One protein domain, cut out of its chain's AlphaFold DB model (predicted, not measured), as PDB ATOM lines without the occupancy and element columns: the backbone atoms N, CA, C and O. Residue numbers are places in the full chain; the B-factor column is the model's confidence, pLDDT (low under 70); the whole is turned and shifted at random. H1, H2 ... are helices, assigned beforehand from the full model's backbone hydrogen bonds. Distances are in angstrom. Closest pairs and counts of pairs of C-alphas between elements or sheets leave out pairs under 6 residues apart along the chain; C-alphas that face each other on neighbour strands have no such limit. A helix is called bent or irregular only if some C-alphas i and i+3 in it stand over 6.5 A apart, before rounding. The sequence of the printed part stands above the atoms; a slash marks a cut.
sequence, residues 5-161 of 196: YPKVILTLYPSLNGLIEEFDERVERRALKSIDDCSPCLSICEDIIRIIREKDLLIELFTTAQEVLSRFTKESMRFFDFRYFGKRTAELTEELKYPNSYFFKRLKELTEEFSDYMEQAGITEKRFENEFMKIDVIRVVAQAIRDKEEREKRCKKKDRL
ATOM      1  N   TYR A   5      11.344  41.646  21.640       93.94
ATOM      2  CA  TYR A   5      10.458  42.092  22.713       93.94
ATOM      3  C   TYR A   5      10.574  41.277  24.015       93.94
ATOM      4  O   TYR A   5      10.714  41.918  25.059       93.94
ATOM      5  N   PRO A   6      10.645  39.924  24.031       94.88
ATOM      6  CA  PRO A   6      10.715  39.197  25.301       94.88
ATOM      7  C   PRO A   6      12.001  39.528  26.065       94.88
ATOM      8  O   PRO A   6      12.002  39.654  27.286       94.88
ATOM      9  N   LYS A   7      13.107  39.765  25.347       95.06
ATOM     10  CA  LYS A   7      14.376  40.175  25.961       95.06
ATOM     11  C   LYS A   7      14.299  41.581  26.534       95.06
ATOM     12  O   LYS A   7      14.893  41.819  27.576       95.06
ATOM     13  N   VAL A   8      13.605  42.495  25.858       96.00
ATOM     14  CA  VAL A   8      13.415  43.870  26.341       96.00
ATOM     15  C   VAL A   8      12.638  43.858  27.648       96.00
ATOM     16  O   VAL A   8      13.099  44.450  28.621       96.00
ATOM     17  N   ILE A   9      11.520  43.129  27.692       96.06
ATOM     18  CA  ILE A   9      10.689  43.007  28.894       96.06
ATOM     19  C   ILE A   9      11.499  42.399  30.039       96.06
ATOM     20  O   ILE A   9      11.568  42.990  31.113       96.06
ATOM     21  N   LEU A  10      12.186  41.275  29.804       96.19
ATOM     22  CA  LEU A  10      13.012  40.627  30.827       96.19
ATOM     23  C   LEU A  10      14.155  41.528  31.321       96.19
ATOM     24  O   LEU A  10      14.461  41.530  32.509       96.19
ATOM     25  N   THR A  11      14.790  42.306  30.439       95.00
ATOM     26  CA  THR A  11      15.837  43.260  30.836       95.00
ATOM     27  C   THR A  11      15.281  44.417  31.665       95.00
ATOM     28  O   THR A  11      15.944  44.848  32.602       95.00
ATOM     29  N   LEU A  12      14.089  44.918  31.337       94.44
ATOM     30  CA  LEU A  12      13.467  46.034  32.051       94.44
ATOM     31  C   LEU A  12      12.833  45.627  33.375       94.44
ATOM     32  O   LEU A  12      12.814  46.442  34.295       94.44
ATOM     33  N   TYR A  13      12.330  44.396  33.480       95.12
ATOM     34  CA  TYR A  13      11.514  43.923  34.597       95.12
ATOM     35  C   TYR A  13      12.018  44.327  35.998       95.12
ATOM     36  O   TYR A  13      11.225  44.897  36.746       95.12
ATOM     37  N   PRO A  14      13.310  44.157  36.359       93.19
ATOM     38  CA  PRO A  14      13.811  44.553  37.681       93.19
ATOM     39  C   PRO A  14      13.672  46.048  37.985       93.19
ATOM     40  O   PRO A  14      13.565  46.435  39.142       93.19
ATOM     41  N   SER A  15      13.714  46.882  36.946       92.38
ATOM     42  CA  SER A  15      13.636  48.343  37.040       92.38
ATOM     43  C   SER A  15      12.230  48.898  36.829       92.38
ATOM     44  O   SER A  15      12.019  50.076  37.090       92.38
ATOM     45  N   LEU A  16      11.265  48.090  36.369       92.31
ATOM     46  CA  LEU A  16       9.932  48.583  36.008       92.31
ATOM     47  C   LEU A  16       9.216  49.255  37.181       92.31
ATOM     48  O   LEU A  16       8.640  50.316  36.981       92.31
ATOM     49  N   ASN A  17       9.290  48.694  38.392       92.19
ATOM     50  CA  ASN A  17       8.631  49.296  39.553       92.19
ATOM     51  C   ASN A  17       9.206  50.683  39.890       92.19
ATOM     52  O   ASN A  17       8.455  51.642  40.018       92.19
ATOM     53  N   GLY A  18      10.537  50.810  39.936       91.19
ATOM     54  CA  GLY A  18      11.186  52.106  40.164       91.19
ATOM     55  C   GLY A  18      10.887  53.109  39.047       91.19
ATOM     56  O   GLY A  18      10.623  54.274  39.315       91.19
ATOM     57  N   LEU A  19      10.829  52.647  37.791       91.44
ATOM     58  CA  LEU A  19      10.399  53.491  36.678       91.44
ATOM     59  C   LEU A  19       8.961  53.974  36.870       91.44
ATOM     60  O   LEU A  19       8.723  55.152  36.671       91.44
ATOM     61  N   ILE A  20       8.018  53.116  37.263       93.06
ATOM     62  CA  ILE A  20       6.614  53.500  37.494       93.06
ATOM     63  C   ILE A  20       6.503  54.565  38.596       93.06
ATOM     64  O   ILE A  20       5.728  55.509  38.441       93.06
ATOM     65  N   GLU A  21       7.287  54.443  39.669       91.75
ATOM     66  CA  GLU A  21       7.338  55.422  40.767       91.75
ATOM     67  C   GLU A  21       7.873  56.788  40.292       91.75
ATOM     68  O   GLU A  21       7.300  57.827  40.617       91.75
ATOM     69  N   GLU A  22       8.898  56.812  39.429       92.38
ATOM     70  CA  GLU A  22       9.435  58.060  38.863       92.38
ATOM     71  C   GLU A  22       8.419  58.850  38.020       92.38
ATOM     72  O   GLU A  22       8.605  60.051  37.796       92.38
ATOM     73  N   PHE A  23       7.374  58.211  37.485       91.00
ATOM     74  CA  PHE A  23       6.400  58.910  36.640       91.00
ATOM     75  C   PHE A  23       5.566  59.921  37.427       91.00
ATOM     76  O   PHE A  23       5.239  60.968  36.867       91.00
ATOM     77  N   ASP A  24       5.281  59.666  38.705       89.69
ATOM     78  CA  ASP A  24       4.539  60.618  39.538       89.69
ATOM     79  C   ASP A  24       5.336  61.910  39.721       89.69
ATOM     80  O   ASP A  24       4.839  63.002  39.440       89.69
ATOM     81  N   GLU A  25       6.632  61.792  40.011       91.94
ATOM     82  CA  GLU A  25       7.521  62.950  40.079       91.94
ATOM     83  C   GLU A  25       7.622  63.700  38.744       91.94
ATOM     84  O   GLU A  25       7.835  64.914  38.722       91.94
ATOM     85  N   ARG A  26       7.537  63.001  37.603       90.69
ATOM     86  CA  ARG A  26       7.563  63.640  36.275       90.69
ATOM     87  C   ARG A  26       6.291  64.438  36.022       90.69
ATOM     88  O   ARG A  26       6.386  65.538  35.473       90.69
ATOM     89  N   VAL A  27       5.134  63.910  36.422       91.31
ATOM     90  CA  VAL A  27       3.852  64.626  36.355       91.31
ATOM     91  C   VAL A  27       3.911  65.879  37.221       91.31
ATOM     92  O   VAL A  27       3.643  66.969  36.717       91.31
ATOM     93  N   GLU A  28       4.346  65.756  38.476       89.94
ATOM     94  CA  GLU A  28       4.484  66.890  39.396       89.94
ATOM     95  C   GLU A  28       5.451  67.946  38.858       89.94
ATOM     96  O   GLU A  28       5.111  69.127  38.774       89.94
ATOM     97  N   ARG A  29       6.637  67.530  38.393       89.12
ATOM     98  CA  ARG A  29       7.617  68.437  37.776       89.12
ATOM     99  C   ARG A  29       7.055  69.146  36.548       89.12
ATOM    100  O   ARG A  29       7.353  70.325  36.344       89.12
ATOM    101  N   ARG A  30       6.262  68.464  35.713       88.31
ATOM    102  CA  ARG A  30       5.648  69.091  34.532       88.31
ATOM    103  C   ARG A  30       4.540  70.064  34.922       88.31
ATOM    104  O   ARG A  30       4.472  71.137  34.325       88.31
ATOM    105  N   ALA A  31       3.737  69.728  35.930       87.75
ATOM    106  CA  ALA A  31       2.703  70.601  36.469       87.75
ATOM    107  C   ALA A  31       3.306  71.873  37.082       87.75
ATOM    108  O   ALA A  31       2.872  72.971  36.750       87.75
ATOM    109  N   LEU A  32       4.361  71.754  37.893       86.06
ATOM    110  CA  LEU A  32       5.033  72.903  38.512       86.06
ATOM    111  C   LEU A  32       5.755  73.786  37.493       86.06
ATOM    112  O   LEU A  32       5.748  75.005  37.634       86.06
ATOM    113  N   LYS A  33       6.301  73.201  36.417       80.19
ATOM    114  CA  LYS A  33       6.879  73.981  35.313       80.19
ATOM    115  C   LYS A  33       5.890  74.957  34.682       80.19
ATOM    116  O   LYS A  33       6.346  75.951  34.142       80.19
ATOM    117  N   SER A  34       4.577  74.726  34.771       70.56
ATOM    118  CA  SER A  34       3.573  75.676  34.262       70.56
ATOM    119  C   SER A  34       3.635  77.066  34.897       70.56
ATOM    120  O   SER A  34       3.108  78.011  34.321       70.56
ATOM    121  N   ILE A  35       4.282  77.193  36.058       73.44
ATOM    122  CA  ILE A  35       4.442  78.464  36.766       73.44
ATOM    123  C   ILE A  35       5.499  79.346  36.080       73.44
ATOM    124  O   ILE A  35       5.320  80.558  36.004       73.44
ATOM    125  N   ASP A  36       6.560  78.737  35.537       74.62
ATOM    126  CA  ASP A  36       7.708  79.436  34.937       74.62
ATOM    127  C   ASP A  36       7.739  79.352  33.396       74.62
ATOM    128  O   ASP A  36       8.528  80.027  32.734       74.62
ATOM    129  N   ASP A  37       6.916  78.483  32.810       70.69
ATOM    130  CA  ASP A  37       6.881  78.170  31.383       70.69
ATOM    131  C   ASP A  37       5.785  78.991  30.681       70.69
ATOM    132  O   ASP A  37       4.606  78.872  30.999       70.69
ATOM    133  N   CYS A  38       6.151  79.792  29.672       76.75
ATOM    134  CA  CYS A  38       5.196  80.538  28.836       76.75
ATOM    135  C   CYS A  38       4.401  79.640  27.865       76.75
ATOM    136  O   CYS A  38       3.696  80.141  26.983       76.75
ATOM    137  N   SER A  39       4.546  78.317  27.970       81.19
ATOM    138  CA  SER A  39       3.776  77.356  27.192       81.19
ATOM    139  C   SER A  39       2.270  77.496  27.458       81.19
ATOM    140  O   SER A  39       1.850  77.695  28.599       81.19
ATOM    141  N   PRO A  40       1.417  77.326  26.432       85.94
ATOM    142  CA  PRO A  40      -0.025  77.306  26.629       85.94
ATOM    143  C   PRO A  40      -0.433  76.217  27.629       85.94
ATOM    144  O   PRO A  40       0.021  75.078  27.518       85.94
ATOM    145  N   CYS A  41      -1.356  76.539  28.540       85.94
ATOM    146  CA  CYS A  41      -1.880  75.596  29.537       85.94
ATOM    147  C   CYS A  41      -2.333  74.264  28.907       85.94
ATOM    148  O   CYS A  41      -2.011  73.196  29.424       85.94
ATOM    149  N   LEU A  42      -2.979  74.319  27.736       89.06
ATOM    150  CA  LEU A  42      -3.407  73.133  26.989       89.06
ATOM    151  C   LEU A  42      -2.246  72.177  26.662       89.06
ATOM    152  O   LEU A  42      -2.376  70.978  26.878       89.06
ATOM    153  N   SER A  43      -1.104  72.703  26.209       89.69
ATOM    154  CA  SER A  43       0.085  71.901  25.875       89.69
ATOM    155  C   SER A  43       0.635  71.170  27.106       89.69
ATOM    156  O   SER A  43       1.002  69.998  27.050       89.69
ATOM    157  N   ILE A  44       0.612  71.837  28.262       89.44
ATOM    158  CA  ILE A  44       1.041  71.246  29.534       89.44
ATOM    159  C   ILE A  44       0.088  70.120  29.954       89.44
ATOM    160  O   ILE A  44       0.542  69.053  30.367       89.44
ATOM    161  N   CYS A  45      -1.226  70.321  29.812       90.62
ATOM    162  CA  CYS A  45      -2.218  69.279  30.080       90.62
ATOM    163  C   CYS A  45      -2.046  68.069  29.150       90.62
ATOM    164  O   CYS A  45      -2.094  66.932  29.618       90.62
ATOM    165  N   GLU A  46      -1.814  68.290  27.854       93.00
ATOM    166  CA  GLU A  46      -1.565  67.221  26.879       93.00
ATOM    167  C   GLU A  46      -0.308  66.410  27.225       93.00
ATOM    168  O   GLU A  46      -0.338  65.177  27.184       93.00
ATOM    169  N   ASP A  47       0.773  67.080  27.633       91.44
ATOM    170  CA  ASP A  47       1.994  66.422  28.102       91.44
ATOM    171  C   ASP A  47       1.743  65.568  29.350       91.44
ATOM    172  O   ASP A  47       2.201  64.428  29.413       91.44
ATOM    173  N   ILE A  48       1.007  66.089  30.336       92.75
ATOM    174  CA  ILE A  48       0.669  65.346  31.559       92.75
ATOM    175  C   ILE A  48      -0.168  64.109  31.220       92.75
ATOM    176  O   ILE A  48       0.144  63.014  31.685       92.75
ATOM    177  N   ILE A  49      -1.182  64.248  30.359       94.50
ATOM    178  CA  ILE A  49      -2.001  63.118  29.898       94.50
ATOM    179  C   ILE A  49      -1.130  62.072  29.191       94.50
ATOM    180  O   ILE A  49      -1.325  60.874  29.398       94.50
ATOM    181  N   ARG A  50      -0.157  62.498  28.373       94.00
ATOM    182  CA  ARG A  50       0.794  61.582  27.727       94.00
ATOM    183  C   ARG A  50       1.612  60.810  28.765       94.00
ATOM    184  O   ARG A  50       1.675  59.589  28.666       94.00
ATOM    185  N   ILE A  51       2.175  61.495  29.761       93.31
ATOM    186  CA  ILE A  51       2.971  60.868  30.831       93.31
ATOM    187  C   ILE A  51       2.124  59.848  31.608       93.31
ATOM    188  O   ILE A  51       2.579  58.731  31.833       93.31
ATOM    189  N   ILE A  52       0.879  60.185  31.959       94.31
ATOM    190  CA  ILE A  52      -0.030  59.266  32.664       94.31
ATOM    191  C   ILE A  52      -0.305  58.013  31.823       94.31
ATOM    192  O   ILE A  52      -0.167  56.901  32.319       94.31
ATOM    193  N   ARG A  53      -0.602  58.168  30.526       94.38
ATOM    194  CA  ARG A  53      -0.838  57.020  29.629       94.38
ATOM    195  C   ARG A  53       0.381  56.110  29.500       94.38
ATOM    196  O   ARG A  53       0.239  54.894  29.422       94.38
ATOM    197  N   GLU A  54       1.577  56.686  29.449       94.88
ATOM    198  CA  GLU A  54       2.821  55.915  29.439       94.88
ATOM    199  C   GLU A  54       3.017  55.148  30.757       94.88
ATOM    200  O   GLU A  54       3.409  53.980  30.720       94.88
ATOM    201  N   LYS A  55       2.690  55.760  31.905       94.94
ATOM    202  CA  LYS A  55       2.697  55.090  33.214       94.94
ATOM    203  C   LYS A  55       1.727  53.907  33.238       94.94
ATOM    204  O   LYS A  55       2.127  52.821  33.648       94.94
ATOM    205  N   ASP A  56       0.497  54.091  32.760       95.81
ATOM    206  CA  ASP A  56      -0.523  53.034  32.724       95.81
ATOM    207  C   ASP A  56      -0.057  51.824  31.904       95.81
ATOM    208  O   ASP A  56      -0.169  50.682  32.354       95.81
ATOM    209  N   LEU A  57       0.556  52.066  30.738       95.81
ATOM    210  CA  LEU A  57       1.155  51.003  29.927       95.81
ATOM    211  C   LEU A  57       2.278  50.279  30.682       95.81
ATOM    212  O   LEU A  57       2.356  49.053  30.642       95.81
ATOM    213  N   LEU A  58       3.152  50.996  31.389       95.19
ATOM    214  CA  LEU A  58       4.216  50.357  32.172       95.19
ATOM    215  C   LEU A  58       3.670  49.530  33.340       95.19
ATOM    216  O   LEU A  58       4.212  48.459  33.610       95.19
ATOM    217  N   ILE A  59       2.596  49.983  33.994       96.06
ATOM    218  CA  ILE A  59       1.898  49.216  35.034       96.06
ATOM    219  C   ILE A  59       1.323  47.928  34.441       96.06
ATOM    220  O   ILE A  59       1.538  46.850  35.000       96.06
ATOM    221  N   GLU A  60       0.644  48.008  33.295       96.25
ATOM    222  CA  GLU A  60       0.137  46.828  32.590       96.25
ATOM    223  C   GLU A  60       1.280  45.864  32.239       96.25
ATOM    224  O   GLU A  60       1.197  44.664  32.503       96.25
ATOM    225  N   LEU A  61       2.392  46.381  31.703       96.44
ATOM    226  CA  LEU A  61       3.553  45.564  31.354       96.44
ATOM    227  C   LEU A  61       4.147  44.866  32.577       96.44
ATOM    228  O   LEU A  61       4.487  43.687  32.503       96.44
ATOM    229  N   PHE A  62       4.293  45.595  33.683       96.50
ATOM    230  CA  PHE A  62       4.870  45.080  34.918       96.50
ATOM    231  C   PHE A  62       3.995  43.993  35.534       96.50
ATOM    232  O   PHE A  62       4.487  42.900  35.810       96.50
ATOM    233  N   THR A  63       2.700  44.266  35.688       96.81
ATOM    234  CA  THR A  63       1.731  43.313  36.250       96.81
ATOM    235  C   THR A  63       1.639  42.046  35.405       96.81
ATOM    236  O   THR A  63       1.743  40.943  35.943       96.81
ATOM    237  N   THR A  64       1.572  42.189  34.080       96.94
ATOM    238  CA  THR A  64       1.545  41.050  33.154       96.94
ATOM    239  C   THR A  64       2.842  40.245  33.212       96.94
ATOM    240  O   THR A  64       2.816  39.019  33.326       96.94
ATOM    241  N   ALA A  65       4.001  40.912  33.182       96.38
ATOM    242  CA  ALA A  65       5.292  40.235  33.274       96.38
ATOM    243  C   ALA A  65       5.455  39.507  34.614       96.38
ATOM    244  O   ALA A  65       5.977  38.395  34.641       96.38
ATOM    245  N   GLN A  66       4.987  40.096  35.716       96.44
ATOM    246  CA  GLN A  66       5.005  39.470  37.035       96.44
ATOM    247  C   GLN A  66       4.121  38.217  37.076       96.44
ATOM    248  O   GLN A  66       4.560  37.180  37.579       96.44
ATOM    249  N   GLU A  67       2.910  38.280  36.514       96.50
ATOM    250  CA  GLU A  67       2.024  37.118  36.412       96.50
ATOM    251  C   GLU A  67       2.673  36.005  35.580       96.50
ATOM    252  O   GLU A  67       2.741  34.858  36.022       96.50
ATOM    253  N   VAL A  68       3.221  36.334  34.410       96.88
ATOM    254  CA  VAL A  68       3.885  35.357  33.540       96.88
ATOM    255  C   VAL A  68       5.109  34.744  34.221       96.88
ATOM    256  O   VAL A  68       5.264  33.524  34.216       96.88
ATOM    257  N   LEU A  69       5.955  35.554  34.864       95.94
ATOM    258  CA  LEU A  69       7.132  35.063  35.587       95.94
ATOM    259  C   LEU A  69       6.758  34.148  36.758       95.94
ATOM    260  O   LEU A  69       7.499  33.209  37.045       95.94
ATOM    261  N   SER A  70       5.599  34.354  37.390       95.69
ATOM    262  CA  SER A  70       5.118  33.487  38.476       95.69
ATOM    263  C   SER A  70       4.809  32.050  38.032       95.69
ATOM    264  O   SER A  70       4.795  31.142  38.864       95.69
ATOM    265  N   ARG A  71       4.615  31.822  36.724       95.38
ATOM    266  CA  ARG A  71       4.365  30.492  36.143       95.38
ATOM    267  C   ARG A  71       5.643  29.667  35.978       95.38
ATOM    268  O   ARG A  71       5.569  28.447  35.838       95.38
ATOM    269  N   PHE A  72       6.814  30.302  36.003       95.25
ATOM    270  CA  PHE A  72       8.089  29.611  35.844       95.25
ATOM    271  C   PHE A  72       8.535  28.934  37.139       95.25
ATOM    272  O   PHE A  72       8.384  29.447  38.248       95.25
ATOM    273  N   THR A  73       9.165  27.768  36.999       93.75
ATOM    274  CA  THR A  73       9.751  27.059  38.138       93.75
ATOM    275  C   THR A  73      10.915  27.843  38.744       93.75
ATOM    276  O   THR A  73      11.605  28.597  38.054       93.75
ATOM    277  N   LYS A  74      11.210  27.599  40.030       90.31
ATOM    278  CA  LYS A  74      12.372  28.195  40.715       90.31
ATOM    279  C   LYS A  74      13.680  27.962  39.954       90.31
ATOM    280  O   LYS A  74      14.510  28.858  39.886       90.31
ATOM    281  N   GLU A  75      13.849  26.782  39.359       88.50
ATOM    282  CA  GLU A  75      15.021  26.460  38.540       88.50
ATOM    283  C   GLU A  75      15.097  27.335  37.282       88.50
ATOM    284  O   GLU A  75      16.141  27.914  36.998       88.50
ATOM    285  N   SER A  76      13.983  27.493  36.565       91.25
ATOM    286  CA  SER A  76      13.914  28.336  35.365       91.25
ATOM    287  C   SER A  76      14.182  29.806  35.693       91.25
ATOM    288  O   SER A  76      14.925  30.480  34.978       91.25
ATOM    289  N   MET A  77      13.666  30.280  36.830       92.25
ATOM    290  CA  MET A  77      13.908  31.637  37.322       92.25
ATOM    291  C   MET A  77      15.394  31.930  37.556       92.25
ATOM    292  O   MET A  77      15.828  33.043  37.264       92.25
ATOM    293  N   ARG A  78      16.213  30.941  37.951       89.44
ATOM    294  CA  ARG A  78      17.672  31.125  38.116       89.44
ATOM    295  C   ARG A  78      18.362  31.550  36.815       89.44
ATOM    296  O   ARG A  78      19.301  32.345  36.846       89.44
ATOM    297  N   PHE A  79      17.892  31.066  35.663       90.81
ATOM    298  CA  PHE A  79      18.426  31.479  34.359       90.81
ATOM    299  C   PHE A  79      18.121  32.953  34.071       90.81
ATOM    300  O   PHE A  79      18.988  33.676  33.565       90.81
ATOM    301  N   PHE A  80      16.913  33.409  34.415       92.56
ATOM    302  CA  PHE A  80      16.527  34.811  34.277       92.56
ATOM    303  C   PHE A  80      17.256  35.710  35.280       92.56
ATOM    304  O   PHE A  80      17.789  36.746  34.878       92.56
ATOM    305  N   ASP A  81      17.374  35.275  36.535       90.12
ATOM    306  CA  ASP A  81      18.132  35.960  37.585       90.12
ATOM    307  C   ASP A  81      19.579  36.227  37.144       90.12
ATOM    308  O   ASP A  81      20.058  37.365  37.203       90.12
ATOM    309  N   PHE A  82      20.245  35.197  36.612       88.06
ATOM    310  CA  PHE A  82      21.631  35.288  36.157       88.06
ATOM    311  C   PHE A  82      21.800  36.181  34.918       88.06
ATOM    312  O   PHE A  82      22.770  36.945  34.812       88.06
ATOM    313  N   ARG A  83      20.895  36.065  33.933       89.62
ATOM    314  CA  ARG A  83      21.048  36.750  32.640       89.62
ATOM    315  C   ARG A  83      20.502  38.171  32.634       89.62
ATOM    316  O   ARG A  83      21.152  39.039  32.048       89.62
ATOM    317  N   TYR A  84      19.308  38.370  33.178       90.56
ATOM    318  CA  TYR A  84      18.510  39.580  32.991       90.56
ATOM    319  C   TYR A  84      18.399  40.399  34.270       90.56
ATOM    320  O   TYR A  84      18.526  41.616  34.199       90.56
ATOM    321  N   PHE A  85      18.237  39.759  35.433       89.19
ATOM    322  CA  PHE A  85      17.982  40.488  36.680       89.19
ATOM    323  C   PHE A  85      19.249  40.879  37.449       89.19
ATOM    324  O   PHE A  85      19.169  41.464  38.525       89.19
ATOM    325  N   GLY A  86      20.429  40.572  36.904       76.81
ATOM    326  CA  GLY A  86      21.711  41.012  37.457       76.81
ATOM    327  C   GLY A  86      22.090  40.351  38.784       76.81
ATOM    328  O   GLY A  86      23.091  40.740  39.384       76.81
ATOM    329  N   LYS A  87      21.354  39.327  39.233       76.44
ATOM    330  CA  LYS A  87      21.682  38.581  40.447       76.44
ATOM    331  C   LYS A  87      22.798  37.596  40.125       76.44
ATOM    332  O   LYS A  87      22.569  36.518  39.590       76.44
ATOM    333  N   ARG A  88      24.034  37.990  40.421       69.00
ATOM    334  CA  ARG A  88      25.217  37.128  40.314       69.00
ATOM    335  C   ARG A  88      25.816  36.919  41.693       69.00
ATOM    336  O   ARG A  88      26.880  37.448  41.999       69.00
ATOM    337  N   THR A  89      25.102  36.194  42.545       68.50
ATOM    338  CA  THR A  89      25.690  35.734  43.805       68.50
ATOM    339  C   THR A  89      26.673  34.595  43.519       68.50
ATOM    340  O   THR A  89      26.560  33.896  42.504       68.50
ATOM    341  N   ALA A  90      27.663  34.423  44.399       62.66
ATOM    342  CA  ALA A  90      28.601  33.302  44.315       62.66
ATOM    343  C   ALA A  90      27.844  31.962  44.311       62.66
ATOM    344  O   ALA A  90      28.102  31.118  43.459       62.66
ATOM    345  N   GLU A  91      26.817  31.846  45.156       64.81
ATOM    346  CA  GLU A  91      25.910  30.696  45.236       64.81
ATOM    347  C   GLU A  91      25.217  30.399  43.898       64.81
ATOM    348  O   GLU A  91      25.312  29.285  43.395       64.81
ATOM    349  N   LEU A  92      24.607  31.403  43.251       63.78
ATOM    350  CA  LEU A  92      23.927  31.202  41.963       63.78
ATOM    351  C   LEU A  92      24.907  30.752  40.866       63.78
ATOM    352  O   LEU A  92      24.555  29.980  39.976       63.78
ATOM    353  N   THR A  93      26.149  31.235  40.931       65.25
ATOM    354  CA  THR A  93      27.211  30.890  39.976       65.25
ATOM    355  C   THR A  93      27.729  29.467  40.199       65.25
ATOM    356  O   THR A  93      28.024  28.762  39.235       65.25
ATOM    357  N   GLU A  94      27.815  29.020  41.454       62.97
ATOM    358  CA  GLU A  94      28.193  27.648  41.797       62.97
ATOM    359  C   GLU A  94      27.090  26.626  41.509       62.97
ATOM    360  O   GLU A  94      27.398  25.490  41.146       62.97
ATOM    361  N   GLU A  95      25.824  27.022  41.632       64.69
ATOM    362  CA  GLU A  95      24.670  26.190  41.291       64.69
ATOM    363  C   GLU A  95      24.482  26.057  39.769       64.69
ATOM    364  O   GLU A  95      24.132  24.987  39.275       64.69
ATOM    365  N   LEU A  96      24.763  27.114  38.995       68.75
ATOM    366  CA  LEU A  96      24.690  27.123  37.526       68.75
ATOM    367  C   LEU A  96      25.987  26.608  36.866       68.75
ATOM    368  O   LEU A  96      26.446  27.163  35.866       68.75
ATOM    369  N   LYS A  97      26.565  25.505  37.365       71.50
ATOM    370  CA  LYS A  97      27.724  24.804  36.758       71.50
ATOM    371  C   LYS A  97      27.353  24.030  35.484       71.50
ATOM    372  O   LYS A  97      27.762  22.889  35.275       71.50
ATOM    373  N   TYR A  98      26.570  24.641  34.605       76.06
ATOM    374  CA  TYR A  98      26.239  24.059  33.314       76.06
ATOM    375  C   TYR A  98      27.311  24.394  32.273       76.06
ATOM    376  O   TYR A  98      27.872  25.492  32.281       76.06
ATOM    377  N   PRO A  99      27.555  23.501  31.296       81.06
ATOM    378  CA  PRO A  99      28.285  23.872  30.095       81.06
ATOM    379  C   PRO A  99      27.636  25.099  29.440       81.06
ATOM    380  O   PRO A  99      26.414  25.150  29.290       81.06
ATOM    381  N   ASN A 100      28.447  26.060  28.983       78.50
ATOM    382  CA  ASN A 100      27.955  27.289  28.343       78.50
ATOM    383  C   ASN A 100      26.927  27.011  27.228       78.50
ATOM    384  O   ASN A 100      25.934  27.723  27.098       78.50
ATOM    385  N   SER A 101      27.134  25.956  26.434       83.00
ATOM    386  CA  SER A 101      26.210  25.547  25.370       83.00
ATOM    387  C   SER A 101      24.823  25.168  25.897       83.00
ATOM    388  O   SER A 101      23.823  25.593  25.317       83.00
ATOM    389  N   TYR A 102      24.758  24.417  26.999       87.38
ATOM    390  CA  TYR A 102      23.504  24.049  27.652       87.38
ATOM    391  C   TYR A 102      22.814  25.283  28.223       87.38
ATOM    392  O   TYR A 102      21.637  25.497  27.950       87.38
ATOM    393  N   PHE A 103      23.564  26.140  28.926       87.56
ATOM    394  CA  PHE A 103      23.018  27.359  29.516       87.56
ATOM    395  C   PHE A 103      22.316  28.235  28.472       87.56
ATOM    396  O   PHE A 103      21.149  28.587  28.631       87.56
ATOM    397  N   PHE A 104      22.991  28.545  27.359       87.44
ATOM    398  CA  PHE A 104      22.406  29.387  26.311       87.44
ATOM    399  C   PHE A 104      21.271  28.703  25.546       87.44
ATOM    400  O   PHE A 104      20.357  29.393  25.093       87.44
ATOM    401  N   LYS A 105      21.312  27.372  25.393       89.88
ATOM    402  CA  LYS A 105      20.206  26.617  24.793       89.88
ATOM    403  C   LYS A 105      18.968  26.689  25.685       89.88
ATOM    404  O   LYS A 105      17.914  27.093  25.205       89.88
ATOM    405  N   ARG A 106      19.119  26.394  26.977       92.38
ATOM    406  CA  ARG A 106      18.016  26.418  27.939       92.38
ATOM    407  C   ARG A 106      17.439  27.820  28.101       92.38
ATOM    408  O   ARG A 106      16.232  27.995  28.049       92.38
ATOM    409  N   LEU A 107      18.296  28.834  28.202       91.62
ATOM    410  CA  LEU A 107      17.872  30.232  28.262       91.62
ATOM    411  C   LEU A 107      17.063  30.646  27.022       91.62
ATOM    412  O   LEU A 107      16.107  31.408  27.140       91.62
ATOM    413  N   LYS A 108      17.439  30.158  25.832       92.38
ATOM    414  CA  LYS A 108      16.691  30.411  24.595       92.38
ATOM    415  C   LYS A 108      15.291  29.799  24.664       92.38
ATOM    416  O   LYS A 108      14.345  30.514  24.367       92.38
ATOM    417  N   GLU A 109      15.183  28.535  25.067       94.44
ATOM    418  CA  GLU A 109      13.896  27.838  25.239       94.44
ATOM    419  C   GLU A 109      13.001  28.576  26.243       94.44
ATOM    420  O   GLU A 109      11.863  28.891  25.926       94.44
ATOM    421  N   LEU A 110      13.545  28.955  27.403       95.62
ATOM    422  CA  LEU A 110      12.810  29.709  28.424       95.62
ATOM    423  C   LEU A 110      12.362  31.095  27.939       95.62
ATOM    424  O   LEU A 110      11.299  31.569  28.316       95.62
ATOM    425  N   THR A 111      13.166  31.763  27.105       95.38
ATOM    426  CA  THR A 111      12.787  33.062  26.522       95.38
ATOM    427  C   THR A 111      11.663  32.910  25.492       95.38
ATOM    428  O   THR A 111      10.836  33.808  25.374       95.38
ATOM    429  N   GLU A 112      11.644  31.804  24.740       95.19
ATOM    430  CA  GLU A 112      10.569  31.477  23.793       95.19
ATOM    431  C   GLU A 112       9.278  31.158  24.564       95.19
ATOM    432  O   GLU A 112       8.262  31.790  24.310       95.19
ATOM    433  N   GLU A 113       9.356  30.330  25.608       96.19
ATOM    434  CA  GLU A 113       8.223  30.040  26.498       96.19
ATOM    435  C   GLU A 113       7.674  31.307  27.184       96.19
ATOM    436  O   GLU A 113       6.465  31.511  27.269       96.19
ATOM    437  N   PHE A 114       8.557  32.207  27.630       96.75
ATOM    438  CA  PHE A 114       8.150  33.499  28.189       96.75
ATOM    439  C   PHE A 114       7.406  34.347  27.153       96.75
ATOM    440  O   PHE A 114       6.402  34.973  27.482       96.75
ATOM    441  N   SER A 115       7.887  34.353  25.907       95.94
ATOM    442  CA  SER A 115       7.219  35.027  24.793       95.94
ATOM    443  C   SER A 115       5.797  34.493  24.631       95.94
ATOM    444  O   SER A 115       4.856  35.279  24.684       95.94
ATOM    445  N   ASP A 116       5.638  33.173  24.539       95.88
ATOM    446  CA  ASP A 116       4.344  32.521  24.323       95.88
ATOM    447  C   ASP A 116       3.342  32.857  25.441       95.88
ATOM    448  O   ASP A 116       2.188  33.195  25.166       95.88
ATOM    449  N   TYR A 117       3.773  32.838  26.707       96.75
ATOM    450  CA  TYR A 117       2.910  33.239  27.823       96.75
ATOM    451  C   TYR A 117       2.547  34.727  27.796       96.75
ATOM    452  O   TYR A 117       1.410  35.073  28.118       96.75
ATOM    453  N   MET A 118       3.466  35.611  27.390       96.69
ATOM    454  CA  MET A 118       3.156  37.034  27.209       96.69
ATOM    455  C   MET A 118       2.139  37.252  26.082       96.69
ATOM    456  O   MET A 118       1.229  38.066  26.238       96.69
ATOM    457  N   GLU A 119       2.245  36.512  24.973       95.94
ATOM    458  CA  GLU A 119       1.269  36.596  23.880       95.94
ATOM    459  C   GLU A 119      -0.116  36.120  24.324       95.94
ATOM    460  O   GLU A 119      -1.113  36.786  24.042       95.94
ATOM    461  N   GLN A 120      -0.183  35.014  25.075       95.69
ATOM    462  CA  GLN A 120      -1.429  34.518  25.671       95.69
ATOM    463  C   GLN A 120      -2.049  35.516  26.655       95.69
ATOM    464  O   GLN A 120      -3.271  35.597  26.752       95.69
ATOM    465  N   ALA A 121      -1.221  36.296  27.352       95.06
ATOM    466  CA  ALA A 121      -1.660  37.378  28.227       95.06
ATOM    467  C   ALA A 121      -2.007  38.681  27.471       95.06
ATOM    468  O   ALA A 121      -2.326  39.692  28.089       95.06
ATOM    469  N   GLY A 122      -1.965  38.679  26.133       94.44
ATOM    470  CA  GLY A 122      -2.372  39.813  25.300       94.44
ATOM    471  C   GLY A 122      -1.251  40.794  24.946       94.44
ATOM    472  O   GLY A 122      -1.512  41.806  24.291       94.44
ATOM    473  N   ILE A 123       0.000  40.505  25.315       95.38
ATOM    474  CA  ILE A 123       1.187  41.285  24.935       95.38
ATOM    475  C   ILE A 123       1.886  40.584  23.766       95.38
ATOM    476  O   ILE A 123       2.897  39.900  23.917       95.38
ATOM    477  N   THR A 124       1.311  40.753  22.575       95.12
ATOM    478  CA  THR A 124       1.899  40.259  21.318       95.12
ATOM    479  C   THR A 124       3.078  41.119  20.872       95.12
ATOM    480  O   THR A 124       3.136  42.307  21.199       95.12
ATOM    481  N   GLU A 125       3.973  40.575  20.040       94.50
ATOM    482  CA  GLU A 125       5.067  41.355  19.431       94.50
ATOM    483  C   GLU A 125       4.549  42.626  18.739       94.50
ATOM    484  O   GLU A 125       5.054  43.723  18.971       94.50
ATOM    485  N   LYS A 126       3.476  42.504  17.949       94.88
ATOM    486  CA  LYS A 126       2.876  43.637  17.234       94.88
ATOM    487  C   LYS A 126       2.338  44.702  18.191       94.88
ATOM    488  O   LYS A 126       2.482  45.896  17.928       94.88
ATOM    489  N   ARG A 127       1.695  44.294  19.289       95.19
ATOM    490  CA  ARG A 127       1.210  45.231  20.310       95.19
ATOM    491  C   ARG A 127       2.383  45.912  21.010       95.19
ATOM    492  O   ARG A 127       2.385  47.134  21.139       95.19
ATOM    493  N   PHE A 128       3.407  45.141  21.370       95.75
ATOM    494  CA  PHE A 128       4.640  45.659  21.950       95.75
ATOM    495  C   PHE A 128       5.269  46.752  21.074       95.75
ATOM    496  O   PHE A 128       5.590  47.842  21.550       95.75
ATOM    497  N   GLU A 129       5.385  46.501  19.772       94.56
ATOM    498  CA  GLU A 129       5.925  47.468  18.815       94.56
ATOM    499  C   GLU A 129       5.049  48.718  18.646       94.56
ATOM    500  O   GLU A 129       5.573  49.824  18.518       94.56
ATOM    501  N   ASN A 130       3.724  48.577  18.671       94.81
ATOM    502  CA  ASN A 130       2.815  49.697  18.423       94.81
ATOM    503  C   ASN A 130       2.561  50.581  19.650       94.81
ATOM    504  O   ASN A 130       2.304  51.779  19.494       94.81
ATOM    505  N   GLU A 131       2.578  50.009  20.851       94.81
ATOM    506  CA  GLU A 131       2.192  50.697  22.088       94.81
ATOM    507  C   GLU A 131       3.407  50.992  22.969       94.81
ATOM    508  O   GLU A 131       3.624  52.139  23.350       94.81
ATOM    509  N   PHE A 132       4.260  49.997  23.212       94.75
ATOM    510  CA  PHE A 132       5.327  50.084  24.211       94.75
ATOM    511  C   PHE A 132       6.612  50.707  23.657       94.75
ATOM    512  O   PHE A 132       7.264  51.493  24.336       94.75
ATOM    513  N   MET A 133       6.961  50.454  22.392       94.38
ATOM    514  CA  MET A 133       8.144  51.063  21.753       94.38
ATOM    515  C   MET A 133       8.039  52.586  21.553       94.38
ATOM    516  O   MET A 133       9.017  53.225  21.154       94.38
ATOM    517  N   LYS A 134       6.870  53.180  21.822       92.19
ATOM    518  CA  LYS A 134       6.694  54.637  21.886       92.19
ATOM    519  C   LYS A 134       7.329  55.243  23.138       92.19
ATOM    520  O   LYS A 134       7.708  56.407  23.085       92.19
ATOM    521  N   ILE A 135       7.487  54.454  24.201       93.19
ATOM    522  CA  ILE A 135       8.102  54.867  25.463       93.19
ATOM    523  C   ILE A 135       9.623  54.863  25.299       93.19
ATOM    524  O   ILE A 135      10.230  53.847  24.943       93.19
ATOM    525  N   ASP A 136      10.265  55.994  25.583       91.69
ATOM    526  CA  ASP A 136      11.685  56.184  25.269       91.69
ATOM    527  C   ASP A 136      12.612  55.218  26.005       91.69
ATOM    528  O   ASP A 136      13.536  54.674  25.399       91.69
ATOM    529  N   VAL A 137      12.334  54.924  27.277       91.12
ATOM    530  CA  VAL A 137      13.128  53.962  28.057       91.12
ATOM    531  C   VAL A 137      13.105  52.573  27.406       91.12
ATOM    532  O   VAL A 137      14.146  51.924  27.283       91.12
ATOM    533  N   ILE A 138      11.944  52.141  26.903       94.38
ATOM    534  CA  ILE A 138      11.793  50.859  26.201       94.38
ATOM    535  C   ILE A 138      12.601  50.862  24.903       94.38
ATOM    536  O   ILE A 138      13.337  49.912  24.621       94.38
ATOM    537  N   ARG A 139      12.525  51.955  24.139       94.62
ATOM    538  CA  ARG A 139      13.263  52.127  22.883       94.62
ATOM    539  C   ARG A 139      14.776  52.051  23.092       94.62
ATOM    540  O   ARG A 139      15.465  51.368  22.334       94.62
ATOM    541  N   VAL A 140      15.287  52.712  24.134       94.69
ATOM    542  CA  VAL A 140      16.714  52.709  24.491       94.69
ATOM    543  C   VAL A 140      17.187  51.294  24.825       94.69
ATOM    544  O   VAL A 140      18.208  50.846  24.297       94.69
ATOM    545  N   VAL A 141      16.428  50.550  25.636       94.31
ATOM    546  CA  VAL A 141      16.770  49.159  25.970       94.31
ATOM    547  C   VAL A 141      16.720  48.258  24.737       94.31
ATOM    548  O   VAL A 141      17.639  47.465  24.512       94.31
ATOM    549  N   ALA A 142      15.697  48.402  23.894       94.56
ATOM    550  CA  ALA A 142      15.587  47.651  22.649       94.56
ATOM    551  C   ALA A 142      16.789  47.891  21.726       94.56
ATOM    552  O   ALA A 142      17.334  46.932  21.168       94.56
ATOM    553  N   GLN A 143      17.244  49.140  21.601       93.88
ATOM    554  CA  GLN A 143      18.421  49.471  20.803       93.88
ATOM    555  C   GLN A 143      19.701  48.868  21.395       93.88
ATOM    556  O   GLN A 143      20.465  48.231  20.673       93.88
ATOM    557  N   ALA A 144      19.904  48.972  22.710       93.00
ATOM    558  CA  ALA A 144      21.070  48.390  23.375       93.00
ATOM    559  C   ALA A 144      21.156  46.863  23.178       93.00
ATOM    560  O   ALA A 144      22.240  46.307  22.972       93.00
ATOM    561  N   ILE A 145      20.010  46.172  23.196       92.25
ATOM    562  CA  ILE A 145      19.937  44.734  22.911       92.25
ATOM    563  C   ILE A 145      20.289  44.452  21.444       92.25
ATOM    564  O   ILE A 145      21.101  43.558  21.188       92.25
ATOM    565  N   ARG A 146      19.739  45.218  20.489       92.31
ATOM    566  CA  ARG A 146      20.066  45.088  19.054       92.31
ATOM    567  C   ARG A 146      21.565  45.241  18.810       92.31
ATOM    568  O   ARG A 146      22.180  44.358  18.210       92.31
ATOM    569  N   ASP A 147      22.165  46.292  19.359       91.00
ATOM    570  CA  ASP A 147      23.591  46.582  19.214       91.00
ATOM    571  C   ASP A 147      24.459  45.458  19.789       91.00
ATOM    572  O   ASP A 147      25.460  45.051  19.188       91.00
ATOM    573  N   LYS A 148      24.071  44.912  20.946       88.25
ATOM    574  CA  LYS A 148      24.768  43.781  21.565       88.25
ATOM    575  C   LYS A 148      24.713  42.535  20.683       88.25
ATOM    576  O   LYS A 148      25.745  41.895  20.473       88.25
ATOM    577  N   GLU A 149      23.549  42.204  20.131       87.62
ATOM    578  CA  GLU A 149      23.413  41.055  19.231       87.62
ATOM    579  C   GLU A 149      24.210  41.226  17.937       87.62
ATOM    580  O   GLU A 149      24.789  40.261  17.430       87.62
ATOM    581  N   GLU A 150      24.265  42.440  17.390       87.31
ATOM    582  CA  GLU A 150      25.104  42.734  16.234       87.31
ATOM    583  C   GLU A 150      26.589  42.551  16.536       87.31
ATOM    584  O   GLU A 150      27.300  41.917  15.750       87.31
ATOM    585  N   ARG A 151      27.064  43.050  17.682       86.12
ATOM    586  CA  ARG A 151      28.454  42.860  18.122       86.12
ATOM    587  C   ARG A 151      28.788  41.376  18.274       86.12
ATOM    588  O   ARG A 151      29.796  40.923  17.736       86.12
ATOM    589  N   GLU A 152      27.916  40.597  18.914       83.38
ATOM    590  CA  GLU A 152      28.099  39.147  19.074       83.38
ATOM    591  C   GLU A 152      28.153  38.408  17.721       83.38
ATOM    592  O   GLU A 152      28.958  37.489  17.544       83.38
ATOM    593  N   LYS A 153      27.343  38.817  16.733       81.62
ATOM    594  CA  LYS A 153      27.389  38.268  15.363       81.62
ATOM    595  C   LYS A 153      28.703  38.611  14.655       81.62
ATOM    596  O   LYS A 153      29.279  37.745  13.993       81.62
ATOM    597  N   ARG A 154      29.197  39.848  14.804       78.12
ATOM    598  CA  ARG A 154      30.467  40.304  14.207       78.12
ATOM    599  C   ARG A 154      31.667  39.543  14.781       78.12
ATOM    600  O   ARG A 154      32.495  39.074  14.002       78.12
ATOM    601  N   CYS A 155      31.723  39.337  16.099       71.75
ATOM    602  CA  CYS A 155      32.793  38.560  16.739       71.75
ATOM    603  C   CYS A 155      32.795  37.098  16.270       71.75
ATOM    604  O   CYS A 155      33.817  36.613  15.794       71.75
ATOM    605  N   LYS A 156      31.630  36.434  16.245       72.94
ATOM    606  CA  LYS A 156      31.510  35.052  15.740       72.94
ATOM    607  C   LYS A 156      31.925  34.910  14.271       72.94
ATOM    608  O   LYS A 156      32.462  33.876  13.882       72.94
ATOM    609  N   LYS A 157      31.671  35.928  13.438       67.38
ATOM    610  CA  LYS A 157      32.115  35.950  12.034       67.38
ATOM    611  C   LYS A 157      33.638  36.085  11.934       67.38
ATOM    612  O   LYS A 157      34.243  35.402  11.114       67.38
ATOM    613  N   LYS A 158      34.248  36.918  12.782       59.81
ATOM    614  CA  LYS A 158      35.705  37.093  12.855       59.81
ATOM    615  C   LYS A 158      36.404  35.814  13.329       59.81
ATOM    616  O   LYS A 158      37.361  35.393  12.690       59.81
ATOM    617  N   ASP A 159      35.873  35.139  14.345       60.41
ATOM    618  CA  ASP A 159      36.444  33.886  14.863       60.41
ATOM    619  C   ASP A 159      36.393  32.751  13.829       60.41
ATOM    620  O   ASP A 159      37.339  31.977  13.716       60.41
ATOM    621  N   ARG A 160      35.330  32.691  13.010       59.22
ATOM    622  CA  ARG A 160      35.217  31.747  11.880       59.22
ATOM    623  C   ARG A 160      36.185  32.051  10.735       59.22
ATOM    624  O   ARG A 160      36.663  31.129  10.084       59.22
ATOM    625  N   LEU A 161      36.473  33.327  10.474       57.72
ATOM    626  CA  LEU A 161      37.471  33.733   9.476       57.72
ATOM    627  C   LEU A 161      38.893  33.393   9.946       57.72
ATOM    628  O   LEU A 161      39.707  32.922   9.157       57.72
TER     629      LEU A 161
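Overview. This is residues 5 to 161 of the 196 residues of an uncharacterized protein of Clostridiales bacterium (UniProt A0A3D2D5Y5). A long helical hairpin, H1b and H2, runs into a loose head where the short arm H1a is in the middle, with H5, residues 61 to 65 of H2 and residues 138 to 145 of H7 packed round it. H7 then leaves the head as an arm whose residues 147 to 161 stick out, while H3 packs on H5 and the short H4 is near H3. The printed part has 157 residues with seven named helices, H1 to H7 in chain order, and no named strand; the class is all helix. It is loose, with a radius of gyration of the C-alphas of 19.2 A, and only just elongated, spanning 61 by 40 by 33 A.

Along the chain. H1, residues 5 to 33, was assigned as one helix by its hydrogen bonds but is bent: C-alphas 14 and 17 are 7.3 A apart. Its arm H1a, residues 5 to 14, begins at C-alpha 5 (10.458, 42.092, 22.713) and is irregular, with C-alphas 11 and 14 7.3 A apart; H1b, residues 17 to 33, is 25.1 A long. H2, residues 41 to 70, is 43.6 A long. H3 has residues 74 to 83, H4 residues 90 to 95. H5, residues 100 to 120, is 30.4 A long. H6, residues 125 to 134, precedes H7, residues 136 to 161, which is 37.7 A long and ends at C-alpha 161 (37.471, 33.733, 9.476).

Arrangement. H1, taken whole, and H5 are the hubs, touching three other helices each. H1a is about perpendicular to H1b, at 81 degrees. H1a touches H5 about perpendicular, at 85 degrees, closest at the C-alphas of Pro 6 and Ser 115, 5.5 A. It touches H7 at a steep tilt of 63 degrees, opposite ways, closest at the C-alphas of Val 8 and Ala 142, 5.7 A. H1a also touches H2, closest at the C-alphas of Tyr 13 and Phe 62, 6.8 A. H1b and H2 form a hairpin at a shallow tilt of 6 degrees. H5 touches H3, closest at the C-alphas of Phe 79 and Leu 107, 6.2 A. H6 touches no helix but is near H1a, H2, H5 and H7. H5 and H7 are apart. Every O i to N i+4 pair is within hydrogen-bond range in H2, H4, H5 and H7, against 5 of 6 in H1a, 11 of 13 in H1b, and 4 of 6 in both H3 and H6.

Size, cuts and confidence. The C-alphas of Ile 35 and Leu 161, the two farthest apart, are 61.9 A apart. The printed part has no cut and no long link. Mean pLDDT of the printed part is 88.4; residues 88 to 96 and 157 to 161 are under 70.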